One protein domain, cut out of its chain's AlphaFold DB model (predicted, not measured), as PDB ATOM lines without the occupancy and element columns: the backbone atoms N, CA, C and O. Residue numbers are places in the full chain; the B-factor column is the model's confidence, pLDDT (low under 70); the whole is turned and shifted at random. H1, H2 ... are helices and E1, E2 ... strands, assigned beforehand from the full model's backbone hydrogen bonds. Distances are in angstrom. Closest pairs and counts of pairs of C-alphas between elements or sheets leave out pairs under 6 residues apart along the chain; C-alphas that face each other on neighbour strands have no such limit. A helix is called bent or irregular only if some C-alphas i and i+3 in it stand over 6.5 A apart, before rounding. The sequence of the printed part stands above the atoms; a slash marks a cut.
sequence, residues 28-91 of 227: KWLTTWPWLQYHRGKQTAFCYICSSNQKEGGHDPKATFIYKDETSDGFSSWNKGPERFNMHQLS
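Overview. This is residues 28 to 91 of the 227 residues of the protein "TTF-type domain-containing protein" of Paramuricea clavata (UniProt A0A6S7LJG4). A small hairpin of two short strands, E1 and E2, has a short helix next to each strand at its open end, H1 leading into E1 and H2 following E2; a long loop, residues 53 to 77, swings out and comes back before the longest helix, H3, which lies near E2. Of the loop, residues 55 to 60 stick out. The printed part has 64 residues with three named helices and two named strands, in the order H1, E1, E2, H2, H3, and the sheet, E1 - E2, is antiparallel. The class is mixed, helices and strands, with under half of the residues, 31, in named elements. The whole is compact, with a radius of gyration of the C-alphas of 11.3 A and spans of 33 by 27 by 17 A.

Along the chain. Find C-alpha 28 at (107.969, 100.727, 145.805), where H1, residues 28 to 32, begins; its first and last C-alphas are 6.5 A apart. Next read E1, residues 36 to 39, 10.2 A long, from C-alpha 36 at (99.456, 107.284, 146.000). E2, residues 44 to 47, is 10.6 A long, and H2, residues 48 to 52, follows at once and measures 6.0 A. Past the loop, H3 takes residues 78 to 90, is 18.6 A long and ends at C-alpha 90 at (90.472, 102.414, 136.857). H3 is irregular: its C-alphas 79 and 82 are 8.2 A apart.

Arrangement. Begin with the hairpin, where E1 and E2 are antiparallel at 145 degrees between their directions. Look at N 37 and O 46, 2.8 A apart, and N 46 and O 37, also 2.8 A, both within hydrogen-bond range. C-alphas 38 and 45 face each other at 4.4 A. The closest C-alphas of H1 and E1 are those of Leu 30 and Leu 36, 5.8 A apart. The closest C-alphas of E1 and H2 are those of Gln 37 and Tyr 48, 6.4 A apart. H3 and E2 are near each other, with 8 pairs of C-alphas within 10 A, and H1 and H3 are near each other, with 5. E1 and H3 are only just apart, at 8.4 A, and H2 and H3 are apart. Every O i to N i+4 pair is within hydrogen-bond range in H1 and H2; in H3, 7 of 9 are.

Size, cuts and confidence. The C-alphas of Lys 28 and Gly 57, the two farthest apart, are 33.6 A from each other. The printed part has no cut. The link from H2 to H3, 25 residues, is long; the links from H1 to E1, E1 to E2 and E2 to H2 are tight. The mean pLDDT of the printed part is 76.1, and residues 54 to 64 and 67 to 73 are under 70.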
ATOM      1  N   LYS A  28     107.944 100.851 147.276       85.81
ATOM      2  CA  LYS A  28     107.969 100.727 145.805       85.81
ATOM      3  C   LYS A  28     106.625 101.089 145.166       85.81
ATOM      4  O   LYS A  28     106.579 101.506 144.013       85.81
ATOM      5  N   TRP A  29     105.527 100.985 145.911       87.75
ATOM      6  CA  TRP A  29     104.205 101.358 145.416       87.75
ATOM      7  C   TRP A  29     104.078 102.856 145.126       87.75
ATOM      8  O   TRP A  29     103.375 103.214 144.192       87.75
ATOM      9  N   LEU A  30     104.813 103.725 145.829       85.94
ATOM     10  CA  LEU A  30     104.814 105.167 145.539       85.94
ATOM     11  C   LEU A  30     105.402 105.477 144.156       85.94
ATOM     12  O   LEU A  30     104.971 106.413 143.495       85.94
ATOM     13  N   THR A  31     106.362 104.670 143.694       85.06
ATOM     14  CA  THR A  31     106.919 104.804 142.339       85.06
ATOM     15  C   THR A  31     106.021 104.193 141.267       85.06
ATOM     16  O   THR A  31     105.990 104.682 140.144       85.06
ATOM     17  N   THR A  32     105.278 103.132 141.596       87.25
ATOM     18  CA  THR A  32     104.382 102.453 140.647       87.25
ATOM     19  C   THR A  32     103.060 103.199 140.452       87.25
ATOM     20  O   THR A  32     102.542 103.232 139.340       87.25
ATOM     21  N   TRP A  33     102.528 103.824 141.506       88.56
ATOM     22  CA  TRP A  33     101.292 104.607 141.471       88.56
ATOM     23  C   TRP A  33     101.580 106.043 141.933       88.56
ATOM     24  O   TRP A  33     101.504 106.318 143.129       88.56
ATOM     25  N   PRO A  34     101.869 106.978 141.005       86.19
ATOM     26  CA  PRO A  34     102.260 108.349 141.353       86.19
ATOM     27  C   PRO A  34     101.212 109.124 142.164       86.19
ATOM     28  O   PRO A  34     101.554 110.053 142.887       86.19
ATOM     29  N   TRP A  35      99.936 108.739 142.062       88.44
ATOM     30  CA  TRP A  35      98.826 109.344 142.806       88.44
ATOM     31  C   TRP A  35      98.758 108.926 144.284       88.44
ATOM     32  O   TRP A  35      98.010 109.529 145.061       88.44
ATOM     33  N   LEU A  36      99.503 107.890 144.676       89.56
ATOM     34  CA  LEU A  36      99.456 107.284 146.000       89.56
ATOM     35  C   LEU A  36     100.282 108.097 147.002       89.56
ATOM     36  O   LEU A  36     101.458 108.377 146.788       89.56
ATOM     37  N   GLN A  37      99.681 108.415 148.141       88.50
ATOM     38  CA  GLN A  37     100.350 109.008 149.293       88.50
ATOM     39  C   GLN A  37     100.157 108.125 150.517       88.50
ATOM     40  O   GLN A  37      99.120 107.486 150.682       88.50
ATOM     41  N   TYR A  38     101.157 108.093 151.389       87.31
ATOM     42  CA  TYR A  38     101.147 107.262 152.584       87.31
ATOM     43  C   TYR A  38     101.342 108.111 153.837       87.31
ATOM     44  O   TYR A  38     102.318 108.851 153.957       87.31
ATOM     45  N   HIS A  39     100.419 107.984 154.788       83.75
ATOM     46  CA  HIS A  39     100.462 108.688 156.060       83.75
ATOM     47  C   HIS A  39     101.044 107.781 157.152       83.75
ATOM     48  O   HIS A  39     100.377 106.876 157.657       83.75
ATOM     49  N   ARG A  40     102.293 108.044 157.559       80.38
ATOM     50  CA  ARG A  40     103.026 107.216 158.538       80.38
ATOM     51  C   ARG A  40     102.347 107.121 159.901       80.38
ATOM     52  O   ARG A  40     102.317 106.038 160.477       80.38
ATOM     53  N   GLY A  41     101.787 108.227 160.394       76.44
ATOM     54  CA  GLY A  41     101.158 108.274 161.719       76.44
ATOM     55  C   GLY A  41      99.887 107.427 161.822       76.44
ATOM     56  O   GLY A  41      99.573 106.932 162.894       76.44
ATOM     57  N   LYS A  42      99.193 107.213 160.697       73.94
ATOM     58  CA  LYS A  42      97.962 106.405 160.629       73.94
ATOM     59  C   LYS A  42      98.182 105.031 160.000       73.94
ATOM     60  O   LYS A  42      97.277 104.213 160.025       73.94
ATOM     61  N   GLN A  43      99.366 104.784 159.433       82.31
ATOM     62  CA  GLN A  43      99.672 103.570 158.677       82.31
ATOM     63  C   GLN A  43      98.637 103.309 157.569       82.31
ATOM     64  O   GLN A  43      98.166 102.188 157.396       82.31
ATOM     65  N   THR A  44      98.268 104.350 156.818       83.44
ATOM     66  CA  THR A  44      97.207 104.292 155.799       83.44
ATOM     67  C   THR A  44      97.614 105.019 154.524       83.44
ATOM     68  O   THR A  44      98.403 105.967 154.551       83.44
ATOM     69  N   ALA A  45      97.113 104.541 153.385       85.75
ATOM     70  CA  ALA A  45      97.378 105.110 152.070       85.75
ATOM     71  C   ALA A  45      96.136 105.790 151.477       85.75
ATOM     72  O   ALA A  45      95.008 105.333 151.664       85.75
ATOM     73  N   PHE A  46      96.372 106.866 150.731       87.31
ATOM     74  CA  PHE A  46      95.364 107.744 150.144       87.31
ATOM     75  C   PHE A  46      95.755 108.138 148.720       87.31
ATOM     76  O   PHE A  46      96.904 107.992 148.309       87.31
ATOM     77  N   CYS A  47      94.798 108.670 147.971       87.69
ATOM     78  CA  CYS A  47      95.011 109.251 146.657       87.69
ATOM     79  C   CYS A  47      94.951 110.775 146.752       87.69
ATOM     80  O   CYS A  47      93.909 111.328 147.115       87.69
ATOM     81  N   TYR A  48      96.042 111.470 146.423       85.19
ATOM     82  CA  TYR A  48      96.088 112.931 146.558       85.19
ATOM     83  C   TYR A  48      95.165 113.634 145.555       85.19
ATOM     84  O   TYR A  48      94.528 114.629 145.898       85.19
ATOM     85  N   ILE A  49      95.041 113.078 144.344       85.00
ATOM     86  CA  ILE A  49      94.197 113.607 143.265       85.00
ATOM     87  C   ILE A  49      92.727 113.579 143.692       85.00
ATOM     88  O   ILE A  49      92.026 114.589 143.637       85.00
ATOM     89  N   CYS A  50      92.268 112.424 144.177       84.75
ATOM     90  CA  CYS A  50      90.910 112.246 144.682       84.75
ATOM     91  C   CYS A  50      90.662 113.077 145.946       84.75
ATOM     92  O   CYS A  50      89.619 113.711 146.073       84.75
ATOM     93  N   SER A  51      91.637 113.136 146.855       83.62
ATOM     94  CA  SER A  51      91.509 113.913 148.094       83.62
ATOM     95  C   SER A  51      91.449 115.424 147.842       83.62
ATOM     96  O   SER A  51      90.802 116.138 148.602       83.62
ATOM     97  N   SER A  52      92.059 115.925 146.765       77.25
ATOM     98  CA  SER A  52      92.063 117.358 146.421       77.25
ATOM     99  C   SER A  52      90.821 117.810 145.637       77.25
ATOM    100  O   SER A  52      90.563 119.007 145.519       77.25
ATOM    101  N   ASN A  53      90.032 116.870 145.104       72.81
ATOM    102  CA  ASN A  53      88.830 117.129 144.300       72.81
ATOM    103  C   ASN A  53      87.526 116.776 145.042       72.81
ATOM    104  O   ASN A  53      86.504 116.510 144.420       72.81
ATOM    105  N   GLN A  54      87.534 116.815 146.377       68.81
ATOM    106  CA  GLN A  54      86.391 116.456 147.231       68.81
ATOM    107  C   GLN A  54      85.176 117.401 147.155       68.81
ATOM    108  O   GLN A  54      84.209 117.203 147.890       68.81
ATOM    109  N   LYS A  55      85.199 118.435 146.306       55.75
ATOM    110  CA  LYS A  55      84.106 119.406 146.246       55.75
ATOM    111  C   LYS A  55      82.859 118.808 145.579       55.75
ATOM    112  O   LYS A  55      82.872 118.479 144.401       55.75
ATOM    113  N   GLU A  56      81.820 118.731 146.411       47.75
ATOM    114  CA  GLU A  56      80.379 118.781 146.132       47.75
ATOM    115  C   GLU A  56      79.750 117.606 145.355       47.75
ATOM    116  O   GLU A  56      79.572 117.624 144.144       47.75
ATOM    117  N   GLY A  57      79.306 116.596 146.118       48.12
ATOM    118  CA  GLY A  57      78.034 115.907 145.844       48.12
ATOM    119  C   GLY A  57      78.065 114.528 145.177       48.12
ATOM    120  O   GLY A  57      77.034 113.868 145.152       48.12
ATOM    121  N   GLY A  58      79.208 114.053 144.675       48.47
ATOM    122  CA  GLY A  58      79.250 112.839 143.838       48.47
ATOM    123  C   GLY A  58      79.852 111.573 144.454       48.47
ATOM    124  O   GLY A  58      80.075 110.613 143.723       48.47
ATOM    125  N   HIS A  59      80.203 111.556 145.744       56.22
ATOM    126  CA  HIS A  59      81.094 110.519 146.270       56.22
ATOM    127  C   HIS A  59      80.511 109.736 147.463       56.22
ATOM    128  O   HIS A  59      80.118 110.333 148.463       56.22
ATOM    129  N   ASP A  60      80.565 108.396 147.398       54.78
ATOM    130  CA  ASP A  60      80.255 107.486 148.512       54.78
ATOM    131  C   ASP A  60      81.114 107.845 149.744       54.78
ATOM    132  O   ASP A  60      82.344 107.779 149.683       54.78
ATOM    133  N   PRO A  61      80.536 108.234 150.888       51.56
ATOM    134  CA  PRO A  61      81.285 108.556 152.101       51.56
ATOM    135  C   PRO A  61      82.337 107.507 152.514       51.56
ATOM    136  O   PRO A  61      83.256 107.857 153.252       51.56
ATOM    137  N   LYS A  62      82.239 106.267 152.010       54.72
ATOM    138  CA  LYS A  62      83.101 105.118 152.310       54.72
ATOM    139  C   LYS A  62      84.268 104.849 151.339       54.72
ATOM    140  O   LYS A  62      84.862 103.774 151.439       54.72
ATOM    141  N   ALA A  63      84.650 105.733 150.401       64.75
ATOM    142  CA  ALA A  63      85.830 105.398 149.579       64.75
ATOM    143  C   ALA A  63      87.118 105.319 150.392       64.75
ATOM    144  O   ALA A  63      87.637 106.302 150.913       64.75
ATOM    145  N   THR A  64      87.704 104.131 150.316       66.94
ATOM    146  CA  THR A  64      88.950 103.720 150.961       66.94
ATOM    147  C   THR A  64      90.171 104.612 150.685       66.94
ATOM    148  O   THR A  64      91.114 104.591 151.463       66.94
ATOM    149  N   PHE A  65      90.200 105.377 149.589       75.12
ATOM    150  CA  PHE A  65      91.386 106.137 149.156       75.12
ATOM    151  C   PHE A  65      91.268 107.659 149.322       75.12
ATOM    152  O   PHE A  65      92.145 108.383 148.851       75.12
ATOM    153  N   ILE A  66      90.217 108.161 149.974       71.19
ATOM    154  CA  ILE A  66      90.030 109.600 150.199       71.19
ATOM    155  C   ILE A  66      90.481 109.967 151.610       71.19
ATOM    156  O   ILE A  66      90.048 109.359 152.587       71.19
ATOM    157  N   TYR A  67      91.338 110.980 151.713       64.06
ATOM    158  CA  TYR A  67      91.736 111.552 152.993       64.06
ATOM    159  C   TYR A  67      90.675 112.554 153.476       64.06
ATOM    160  O   TYR A  67      90.478 113.593 152.847       64.06
ATOM    161  N   LYS A  68      89.991 112.241 154.582       60.94
ATOM    162  CA  LYS A  68      89.003 113.103 155.262       60.94
ATOM    163  C   LYS A  68      89.405 113.238 156.727       60.94
ATOM    164  O   LYS A  68      88.924 112.489 157.578       60.94
ATOM    165  N   ASP A  69      90.338 114.152 156.974       62.47
ATOM    166  CA  ASP A  69      90.799 114.563 158.302       62.47
ATOM    167  C   ASP A  69      91.107 113.389 159.251       62.47
ATOM    168  O   ASP A  69      91.644 112.358 158.835       62.47
ATOM    169  N   GLU A  70      90.853 113.536 160.552       53.03
ATOM    170  CA  GLU A  70      91.184 112.532 161.570       53.03
ATOM    171  C   GLU A  70      90.345 111.250 161.451       53.03
ATOM    172  O   GLU A  70      90.853 110.175 161.759       53.03
ATOM    173  N   THR A  71      89.145 111.337 160.872       54.66
ATOM    174  CA  THR A  71      88.143 110.259 160.799       54.66
ATOM    175  C   THR A  71      88.245 109.333 159.584       54.66
ATOM    176  O   THR A  71      87.500 108.361 159.508       54.66
ATOM    177  N   SER A  72      89.113 109.602 158.600       63.22
ATOM    178  CA  SER A  72      89.254 108.698 157.450       63.22
ATOM    179  C   SER A  72      90.138 107.493 157.771       63.22
ATOM    180  O   SER A  72      91.346 107.658 157.977       63.22
ATOM    181  N   ASP A  73      89.556 106.296 157.698       66.44
ATOM    182  CA  ASP A  73      90.253 105.021 157.917       66.44
ATOM    183  C   ASP A  73      91.320 104.720 156.852       66.44
ATOM    184  O   ASP A  73      92.275 103.999 157.126       66.44
ATOM    185  N   GLY A  74      91.204 105.298 155.649       74.25
ATOM    186  CA  GLY A  74      92.160 105.105 154.553       74.25
ATOM    187  C   GLY A  74      92.360 103.641 154.139       74.25
ATOM    188  O   GLY A  74      91.646 102.731 154.561       74.25
ATOM    189  N   PHE A  75      93.353 103.385 153.285       80.56
ATOM    190  CA  PHE A  75      93.691 102.020 152.882       80.56
ATOM    191  C   PHE A  75      94.836 101.449 153.723       80.56
ATOM    192  O   PHE A  75      95.954 101.955 153.660       80.56
ATOM    193  N   SER A  76      94.577 100.361 154.452       80.69
ATOM    194  CA  SER A  76      95.564  99.645 155.288       80.69
ATOM    195  C   SER A  76      95.647  98.133 155.005       80.69
ATOM    196  O   SER A  76      96.458  97.416 155.589       80.69
ATOM    197  N   SER A  77      94.835  97.612 154.074       83.19
ATOM    198  CA  SER A  77      94.798  96.182 153.718       83.19
ATOM    199  C   SER A  77      95.895  95.803 152.713       83.19
ATOM    200  O   SER A  77      95.635  95.488 151.550       83.19
ATOM    201  N   TRP A  78      97.150  95.817 153.164       83.12
ATOM    202  CA  TRP A  78      98.341  95.669 152.313       83.12
ATOM    203  C   TRP A  78      98.409  94.379 151.489       83.12
ATOM    204  O   TRP A  78      99.028  94.357 150.430       83.12
ATOM    205  N   ASN A  79      97.736  93.312 151.923       80.56
ATOM    206  CA  ASN A  79      97.650  92.051 151.183       80.56
ATOM    207  C   ASN A  79      96.942  92.172 149.831       80.56
ATOM    208  O   ASN A  79      97.229  91.385 148.937       80.56
ATOM    209  N   LYS A  80      96.038  93.144 149.693       81.12
ATOM    210  CA  LYS A  80      95.312  93.439 148.453       81.12
ATOM    211  C   LYS A  80      95.748  94.767 147.838       81.12
ATOM    212  O   LYS A  80      95.030  95.305 147.005       81.12
ATOM    213  N   GLY A  81      96.893  95.315 148.258       81.44
ATOM    214  CA  GLY A  81      97.374  96.633 147.832       81.44
ATOM    215  C   GLY A  81      97.386  96.792 146.312       81.44
ATOM    216  O   GLY A  81      96.589  97.571 145.800       81.44
ATOM    217  N   PRO A  82      98.189  96.002 145.574       84.25
ATOM    218  CA  PRO A  82      98.286  96.125 144.119       84.25
ATOM    219  C   PRO A  82      96.941  95.977 143.393       84.25
ATOM    220  O   PRO A  82      96.628  96.759 142.501       84.25
ATOM    221  N   GLU A  83      96.121  95.007 143.804       85.88
ATOM    222  CA  GLU A  83      94.782  94.772 143.248       85.88
ATOM    223  C   GLU A  83      93.874  95.995 143.451       85.88
ATOM    224  O   GLU A  83      93.281  96.514 142.504       85.88
ATOM    225  N   ARG A  84      93.819  96.518 144.680       83.50
ATOM    226  CA  ARG A  84      92.982  97.665 145.046       83.50
ATOM    227  C   ARG A  84      93.477  98.973 144.439       83.50
ATOM    228  O   ARG A  84      92.643  99.797 144.076       83.50
ATOM    229  N   PHE A  85      94.787  99.159 144.284       86.25
ATOM    230  CA  PHE A  85      95.350 100.327 143.601       86.25
ATOM    231  C   PHE A  85      95.009 100.315 142.111       86.25
ATOM    232  O   PHE A  85      94.584 101.338 141.577       86.25
ATOM    233  N   ASN A  86      95.103  99.155 141.458       85.94
ATOM    234  CA  ASN A  86      94.696  99.012 140.061       85.94
ATOM    235  C   ASN A  86      93.196  99.270 139.881       85.94
ATOM    236  O   ASN A  86      92.814 100.043 139.006       85.94
ATOM    237  N   MET A  87      92.344  98.710 140.748       83.62
ATOM    238  CA  MET A  87      90.907  99.009 140.726       83.62
ATOM    239  C   MET A  87      90.617 100.497 140.955       83.62
ATOM    240  O   MET A  87      89.780 101.068 140.264       83.62
ATOM    241  N   HIS A  88      91.311 101.142 141.899       85.75
ATOM    242  CA  HIS A  88      91.130 102.567 142.172       85.75
ATOM    243  C   HIS A  88      91.521 103.430 140.972       85.75
ATOM    244  O   HIS A  88      90.750 104.295 140.570       85.75
ATOM    245  N   GLN A  89      92.678 103.175 140.363       84.19
ATOM    246  CA  GLN A  89      93.132 103.922 139.190       84.19
ATOM    247  C   GLN A  89      92.166 103.795 138.001       84.19
ATOM    248  O   GLN A  89      92.045 104.718 137.194       84.19
ATOM    249  N   LEU A  90      91.480 102.656 137.887       84.44
ATOM    250  CA  LEU A  90      90.472 102.414 136.857       84.44
ATOM    251  C   LEU A  90      89.088 102.969 137.212       84.44
ATOM    252  O   LEU A  90      88.245 103.035 136.322       84.44
ATOM    253  N   SER A  91      88.858 103.376 138.463       84.62
ATOM    254  CA  SER A  91      87.571 103.919 138.892       84.62
ATOM    255  C   SER A  91      87.234 105.223 138.168       84.62
ATOM    256  O   SER A  91      88.101 106.079 137.953       84.62
TER     257      SER A  91